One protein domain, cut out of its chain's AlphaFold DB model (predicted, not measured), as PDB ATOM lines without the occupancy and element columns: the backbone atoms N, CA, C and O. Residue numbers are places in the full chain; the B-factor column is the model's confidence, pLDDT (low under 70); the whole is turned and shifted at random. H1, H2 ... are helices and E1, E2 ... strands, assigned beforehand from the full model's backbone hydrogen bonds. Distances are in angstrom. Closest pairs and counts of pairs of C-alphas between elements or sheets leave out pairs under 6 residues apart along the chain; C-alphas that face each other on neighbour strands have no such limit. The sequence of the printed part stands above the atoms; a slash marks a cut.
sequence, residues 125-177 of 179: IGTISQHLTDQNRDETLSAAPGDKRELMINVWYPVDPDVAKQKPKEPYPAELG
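This is residues 125 to 177 of the 179 residues of an uncharacterized protein of Paenibacillus terrae (UniProt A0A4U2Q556). The model is one long, slender two-stranded hairpin, E1 and E2 side by side, with the loop of residues 139 to 147 at one end and the short helix H1 near the other. After H1 the stretch of residues 165 to 177 folds back, and its residues 171 to 177 stick out free. The printed part has 53 residues, with named elements in the order E1, E2, H1; the sheet, E1 - E2, is antiparallel and the class is mostly strand. The whole is extended, with a radius of gyration of the C-alphas of 16.2 A, and spans 49 by 24 by 12 A, only just a rod.

Start with E1, residues 125 to 138, and its antiparallel neighbour E2, residues 148 to 159: they form a hairpin, with 159 degrees between their directions. Look at N 126 and O 157, 2.8 A apart, and at N 149 and O 137, 3.1 A apart, both within hydrogen-bond range. E1 bends by 73 degrees at residue 135. Past E2 comes H1, residues 161 to 164; its closest C-alpha pair with E1 is Gly 126 and Ala 164, 7.5 A apart. H1 is too short for any O i to N i+4 pair, and its 1 pair of O i and N i+3 is within range.

Find C-alpha 125 at (22.039, 103.465, -36.794); from there E1 runs 34.1 A to C-alpha 138. E2 starts at C-alpha 148, at (36.968, 129.531, -26.912), and runs 33.5 A to C-alpha 159. H1 begins at C-alpha 161 and ends at C-alpha 164, at (23.568, 96.893, -32.694).

The two C-alphas farthest apart are those of Pro 145 and Asp 162, 48.9 A. The printed part has no cut; the link from E1 to E2 is short and that from E2 to H1 tight. Mean pLDDT of the printed part is 86.0, and residues 171 to 177 are under 70.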
ATOM      1  N   ILE A 125      21.452 102.135 -36.985       90.75
ATOM      2  CA  ILE A 125      22.039 103.465 -36.794       90.75
ATOM      3  C   ILE A 125      22.804 103.469 -35.472       90.75
ATOM      4  O   ILE A 125      22.214 103.272 -34.409       90.75
ATOM      5  N   GLY A 126      24.116 103.680 -35.548       90.38
ATOM      6  CA  GLY A 126      24.950 104.039 -34.407       90.38
ATOM      7  C   GLY A 126      24.997 105.556 -34.250       90.38
ATOM      8  O   GLY A 126      24.826 106.288 -35.225       90.38
ATOM      9  N   THR A 127      25.238 106.029 -33.031       89.31
ATOM     10  CA  THR A 127      25.454 107.451 -32.750       89.31
ATOM     11  C   THR A 127      26.718 107.636 -31.918       89.31
ATOM     12  O   THR A 127      27.114 106.737 -31.175       89.31
ATOM     13  N   ILE A 128      27.379 108.778 -32.087       89.44
ATOM     14  CA  ILE A 128      28.411 109.278 -31.178       89.44
ATOM     15  C   ILE A 128      28.179 110.767 -30.932       89.44
ATOM     16  O   ILE A 128      27.854 111.510 -31.861       89.44
ATOM     17  N   SER A 129      28.399 111.196 -29.695       90.44
ATOM     18  CA  SER A 129      28.409 112.604 -29.307       90.44
ATOM     19  C   SER A 129      29.839 113.028 -29.010       90.44
ATOM     20  O   SER A 129      30.555 112.334 -28.285       90.44
ATOM     21  N   GLN A 130      30.275 114.148 -29.577       92.00
ATOM     22  CA  GLN A 130      31.586 114.722 -29.293       92.00
ATOM     23  C   GLN A 130      31.470 116.200 -28.961       92.00
ATOM     24  O   GLN A 130      30.705 116.937 -29.579       92.00
ATOM     25  N   HIS A 131      32.282 116.615 -27.998       94.06
ATOM     26  CA  HIS A 131      32.504 118.011 -27.687       94.06
ATOM     27  C   HIS A 131      33.779 118.475 -28.395       94.06
ATOM     28  O   HIS A 131      34.843 117.888 -28.199       94.06
ATOM     29  N   LEU A 132      33.665 119.497 -29.239       94.25
ATOM     30  CA  LEU A 132      34.775 120.079 -29.980       94.25
ATOM     31  C   LEU A 132      35.030 121.509 -29.509       94.25
ATOM     32  O   LEU A 132      34.114 122.326 -29.505       94.25
ATOM     33  N   THR A 133      36.288 121.830 -29.215       94.88
ATOM     34  CA  THR A 133      36.725 123.198 -28.911       94.88
ATOM     35  C   THR A 133      37.625 123.702 -30.033       94.88
ATOM     36  O   THR A 133      38.679 123.124 -30.311       94.88
ATOM     37  N   ASP A 134      37.229 124.794 -30.680       94.62
ATOM     38  CA  ASP A 134      38.031 125.474 -31.691       94.62
ATOM     39  C   ASP A 134      38.994 126.456 -31.015       94.62
ATOM     40  O   ASP A 134      38.642 127.582 -30.670       94.62
ATOM     41  N   GLN A 135      40.239 126.018 -30.835       94.88
ATOM     42  CA  GLN A 135      41.282 126.799 -30.159       94.88
ATOM     43  C   GLN A 135      41.687 128.072 -30.924       94.88
ATOM     44  O   GLN A 135      42.255 128.995 -30.335       94.88
ATOM     45  N   ASN A 136      41.388 128.142 -32.226       95.12
ATOM     46  CA  ASN A 136      41.805 129.245 -33.091       95.12
ATOM     47  C   ASN A 136      40.812 130.412 -33.095       95.12
ATOM     48  O   ASN A 136      41.133 131.472 -33.634       95.12
ATOM     49  N   ARG A 137      39.611 130.232 -32.534       93.31
ATOM     50  CA  ARG A 137      38.562 131.255 -32.517       93.31
ATOM     51  C   ARG A 137      38.032 131.482 -31.110       93.31
ATOM     52  O   ARG A 137      37.773 130.538 -30.369       93.31
ATOM     53  N   ASP A 138      37.839 132.751 -30.785       93.19
ATOM     54  CA  ASP A 138      37.213 133.158 -29.532       93.19
ATOM     55  C   ASP A 138      35.682 133.042 -29.632       93.19
ATOM     56  O   ASP A 138      35.103 133.172 -30.718       93.19
ATOM     57  N   GLU A 139      35.027 132.774 -28.503       93.62
ATOM     58  CA  GLU A 139      33.567 132.745 -28.409       93.62
ATOM     59  C   GLU A 139      32.999 134.170 -28.489       93.62
ATOM     60  O   GLU A 139      33.412 135.069 -27.760       93.62
ATOM     61  N   THR A 140      32.036 134.390 -29.387       91.75
ATOM     62  CA  THR A 140      31.471 135.722 -29.653       91.75
ATOM     63  C   THR A 140      30.223 136.031 -28.833       91.75
ATOM     64  O   THR A 140      29.829 137.192 -28.742       91.75
ATOM     65  N   LEU A 141      29.577 135.012 -28.258       89.94
ATOM     66  CA  LEU A 141      28.349 135.141 -27.468       89.94
ATOM     67  C   LEU A 141      28.606 135.168 -25.956       89.94
ATOM     68  O   LEU A 141      27.710 135.518 -25.188       89.94
ATOM     69  N   SER A 142      29.814 134.805 -25.526       86.81
ATOM     70  CA  SER A 142      30.233 134.798 -24.127       86.81
ATOM     71  C   SER A 142      30.876 136.131 -23.756       86.81
ATOM     72  O   SER A 142      31.644 136.708 -24.522       86.81
ATOM     73  N   ALA A 143      30.569 136.632 -22.559       86.25
ATOM     74  CA  ALA A 143      31.223 137.818 -22.006       86.25
ATOM     75  C   ALA A 143      32.559 137.486 -21.314       86.25
ATOM     76  O   ALA A 143      33.255 138.398 -20.863       86.25
ATOM     77  N   ALA A 144      32.900 136.197 -21.186       90.12
ATOM     78  CA  ALA A 144      34.121 135.751 -20.538       90.12
ATOM     79  C   ALA A 144      35.341 136.007 -21.448       90.12
ATOM     80  O   ALA A 144      35.403 135.487 -22.562       90.12
ATOM     81  N   PRO A 145      36.336 136.798 -21.003       85.44
ATOM     82  CA  PRO A 145      37.534 137.044 -21.797       85.44
ATOM     83  C   PRO A 145      38.351 135.761 -21.995       85.44
ATOM     84  O   PRO A 145      38.630 135.051 -21.032       85.44
ATOM     85  N   GLY A 146      38.784 135.504 -23.231       87.31
ATOM     86  CA  GLY A 146      39.616 134.343 -23.575       87.31
ATOM     87  C   GLY A 146      38.850 133.028 -23.738       87.31
ATOM     88  O   GLY A 146      39.482 131.990 -23.931       87.31
ATOM     89  N   ASP A 147      37.518 133.077 -23.674       93.00
ATOM     90  CA  ASP A 147      36.655 131.929 -23.923       93.00
ATOM     91  C   ASP A 147      36.760 131.462 -25.382       93.00
ATOM     92  O   ASP A 147      36.878 132.276 -26.307       93.00
ATOM     93  N   LYS A 148      36.758 130.145 -25.593       94.56
ATOM     94  CA  LYS A 148      36.968 129.531 -26.912       94.56
ATOM     95  C   LYS A 148      35.669 128.994 -27.467       94.56
ATOM     96  O   LYS A 148      34.780 128.582 -26.735       94.56
ATOM     97  N   ARG A 149      35.564 128.986 -28.795       93.62
ATOM     98  CA  ARG A 149      34.353 128.506 -29.457       93.62
ATOM     99  C   ARG A 149      34.197 127.002 -29.242       93.62
ATOM    100  O   ARG A 149      34.981 126.211 -29.762       93.62
ATOM    101  N   GLU A 150      33.139 126.617 -28.547       93.19
ATOM    102  CA  GLU A 150      32.788 125.225 -28.269       93.19
ATOM    103  C   GLU A 150      31.585 124.766 -29.106       93.19
ATOM    104  O   GLU A 150      30.682 125.543 -29.428       93.19
ATOM    105  N   LEU A 151      31.598 123.501 -29.526       91.62
ATOM    106  CA  LEU A 151      30.581 122.883 -30.374       91.62
ATOM    107  C   LEU A 151      30.306 121.451 -29.915       91.62
ATOM    108  O   LEU A 151      31.170 120.580 -29.998       91.62
ATOM    109  N   MET A 152      29.065 121.186 -29.516       91.88
ATOM    110  CA  MET A 152      28.563 119.823 -29.357       91.88
ATOM    111  C   MET A 152      28.104 119.287 -30.713       91.88
ATOM    112  O   MET A 152      27.251 119.891 -31.365       91.88
ATOM    113  N   ILE A 153      28.658 118.153 -31.142       92.00
ATOM    114  CA  ILE A 153      28.258 117.468 -32.374       92.00
ATOM    115  C   ILE A 153      27.714 116.072 -32.075       92.00
ATOM    116  O   ILE A 153      28.244 115.351 -31.232       92.00
ATOM    117  N   ASN A 154      26.682 115.680 -32.818       90.56
ATOM    118  CA  ASN A 154      26.125 114.330 -32.818       90.56
ATOM    119  C   ASN A 154      26.260 113.749 -34.226       90.56
ATOM    120  O   ASN A 154      25.830 114.374 -35.198       90.56
ATOM    121  N   VAL A 155      26.871 112.570 -34.344       92.25
ATOM    122  CA  VAL A 155      27.098 111.896 -35.628       92.25
ATOM    123  C   VAL A 155      26.352 110.573 -35.640       92.25
ATOM    124  O   VAL A 155      26.674 109.671 -34.869       92.25
ATOM    125  N   TRP A 156      25.401 110.441 -36.563       91.19
ATOM    126  CA  TRP A 156      24.687 109.196 -36.837       91.19
ATOM    127  C   TRP A 156      25.304 108.485 -38.043       91.19
ATOM    128  O   TRP A 156      25.479 109.094 -39.098       91.19
ATOM    129  N   TYR A 157      25.629 107.200 -37.906       92.69
ATOM    130  CA  TYR A 157      26.319 106.422 -38.943       92.69
ATOM    131  C   TYR A 157      25.785 104.982 -39.027       92.69
ATOM    132  O   TYR A 157      25.273 104.453 -38.035       92.69
ATOM    133  N   PRO A 158      25.861 104.329 -40.203       94.69
ATOM    134  CA  PRO A 158      25.374 102.965 -40.369       94.69
ATOM    135  C   PRO A 158      26.244 101.973 -39.593       94.69
ATOM    136  O   PRO A 158      27.472 102.047 -39.619       94.69
ATOM    137  N   VAL A 159      25.599 101.008 -38.945       93.75
ATOM    138  CA  VAL A 159      26.248  99.895 -38.248       93.75
ATOM    139  C   VAL A 159      25.568  98.576 -38.593       93.75
ATOM    140  O   VAL A 159      24.414  98.540 -39.034       93.75
ATOM    141  N   ASP A 160      26.293  97.481 -38.381       93.69
ATOM    142  CA  ASP A 160      25.745  96.139 -38.537       93.69
ATOM    143  C   ASP A 160      24.575  95.921 -37.547       93.69
ATOM    144  O   ASP A 160      24.754  96.116 -36.335       93.69
ATOM    145  N   PRO A 161      23.376  95.534 -38.028       91.12
ATOM    146  CA  PRO A 161      22.225  95.253 -37.175       91.12
ATOM    147  C   PRO A 161      22.491  94.220 -36.077       91.12
ATOM    148  O   PRO A 161      21.939  94.347 -34.982       91.12
ATOM    149  N   ASP A 162      23.322  93.211 -36.333       91.25
ATOM    150  CA  ASP A 162      23.590  92.144 -35.368       91.25
ATOM    151  C   ASP A 162      24.515  92.610 -34.241       91.25
ATOM    152  O   ASP A 162      24.337  92.210 -33.089       91.25
ATOM    153  N   VAL A 163      25.419  93.547 -34.538       87.56
ATOM    154  CA  VAL A 163      26.227  94.236 -33.521       87.56
ATOM    155  C   VAL A 163      25.357  95.200 -32.708       87.56
ATOM    156  O   VAL A 163      25.487  95.270 -31.484       87.56
ATOM    157  N   ALA A 164      24.438  95.922 -33.358       87.44
ATOM    158  CA  ALA A 164      23.568  96.893 -32.694       87.44
ATOM    159  C   ALA A 164      22.602  96.249 -31.684       87.44
ATOM    160  O   ALA A 164      22.367  96.818 -30.620       87.44
ATOM    161  N   LYS A 165      22.081  95.045 -31.971       86.19
ATOM    162  CA  LYS A 165      21.177  94.305 -31.063       86.19
ATOM    163  C   LYS A 165      21.787  94.013 -29.688       86.19
ATOM    164  O   LYS A 165      21.044  93.844 -28.726       86.19
ATOM    165  N   GLN A 166      23.114  93.929 -29.601       85.25
ATOM    166  CA  GLN A 166      23.834  93.593 -28.369       85.25
ATOM    167  C   GLN A 166      24.185  94.824 -27.524       85.25
ATOM    168  O   GLN A 166      24.700  94.681 -26.415       85.25
ATOM    169  N   LYS A 167      23.925  96.035 -28.030       84.00
ATOM    170  CA  LYS A 167      24.214  97.290 -27.333       84.00
ATOM    171  C   LYS A 167      22.937  97.918 -26.765       84.00
ATOM    172  O   LYS A 167      21.859  97.743 -27.335       84.00
ATOM    173  N   PRO A 168      23.034  98.658 -25.644       83.12
ATOM    174  CA  PRO A 168      21.902  99.425 -25.144       83.12
ATOM    175  C   PRO A 168      21.492 100.475 -26.183       83.12
ATOM    176  O   PRO A 168      22.344 101.119 -26.796       83.12
ATOM    177  N   LYS A 169      20.181 100.643 -26.384       82.44
ATOM    178  CA  LYS A 169      19.655 101.725 -27.220       82.44
ATOM    179  C   LYS A 169      19.906 103.049 -26.517       82.44
ATOM    180  O   LYS A 169      19.579 103.186 -25.339       82.44
ATOM    181  N   GLU A 170      20.451 104.007 -27.251       75.06
ATOM    182  CA  GLU A 170      20.633 105.348 -26.722       75.06
ATOM    183  C   GLU A 170      19.260 105.999 -26.495       75.06
ATOM    184  O   GLU A 170      18.406 105.943 -27.390       75.06
ATOM    185  N   PRO A 171      18.997 106.563 -25.302       68.75
ATOM    186  CA  PRO A 171      17.801 107.357 -25.079       68.75
ATOM    187  C   PRO A 171      17.785 108.548 -26.034       68.75
ATOM    188  O   PRO A 171      18.834 109.066 -26.411       68.75
ATOM    189  N   TYR A 172      16.593 109.016 -26.395       64.31
ATOM    190  CA  TYR A 172      16.491 110.292 -27.096       64.31
ATOM    191  C   TYR A 172      17.162 111.380 -26.238       64.31
ATOM    192  O   TYR A 172      16.843 111.451 -25.045       64.31
ATOM    193  N   PRO A 173      18.086 112.193 -26.786       61.22
ATOM    194  CA  PRO A 173      18.765 113.216 -26.005       61.22
ATOM    195  C   PRO A 173      17.728 114.166 -25.412       61.22
ATOM    196  O   PRO A 173      17.000 114.825 -26.156       61.22
ATOM    197  N   ALA A 174      17.646 114.228 -24.080       53.66
ATOM    198  CA  ALA A 174      16.712 115.123 -23.395       53.66
ATOM    199  C   ALA A 174      16.934 116.586 -23.820       53.66
ATOM    200  O   ALA A 174      15.981 117.338 -23.975       53.66
ATOM    201  N   GLU A 175      18.182 116.942 -24.132       53.16
ATOM    202  CA  GLU A 175      18.609 118.269 -24.591       53.16
ATOM    203  C   GLU A 175      18.037 118.685 -25.959       53.16
ATOM    204  O   GLU A 175      18.025 119.866 -26.289       53.16
ATOM    205  N   LEU A 176      17.552 117.733 -26.769       52.44
ATOM    206  CA  LEU A 176      16.921 117.995 -28.072       52.44
ATOM    207  C   LEU A 176      15.386 117.927 -28.013       52.44
ATOM    208  O   LEU A 176      14.727 118.060 -29.045       52.44
ATOM    209  N   GLY A 177      14.817 117.645 -26.839       43.97
ATOM    210  CA  GLY A 177      13.410 117.302 -26.647       43.97
ATOM    211  C   GLY A 177      12.698 118.167 -25.614       43.97
ATOM    212  O   GLY A 177      11.920 117.619 -24.844       43.97
TER     213      GLY A 177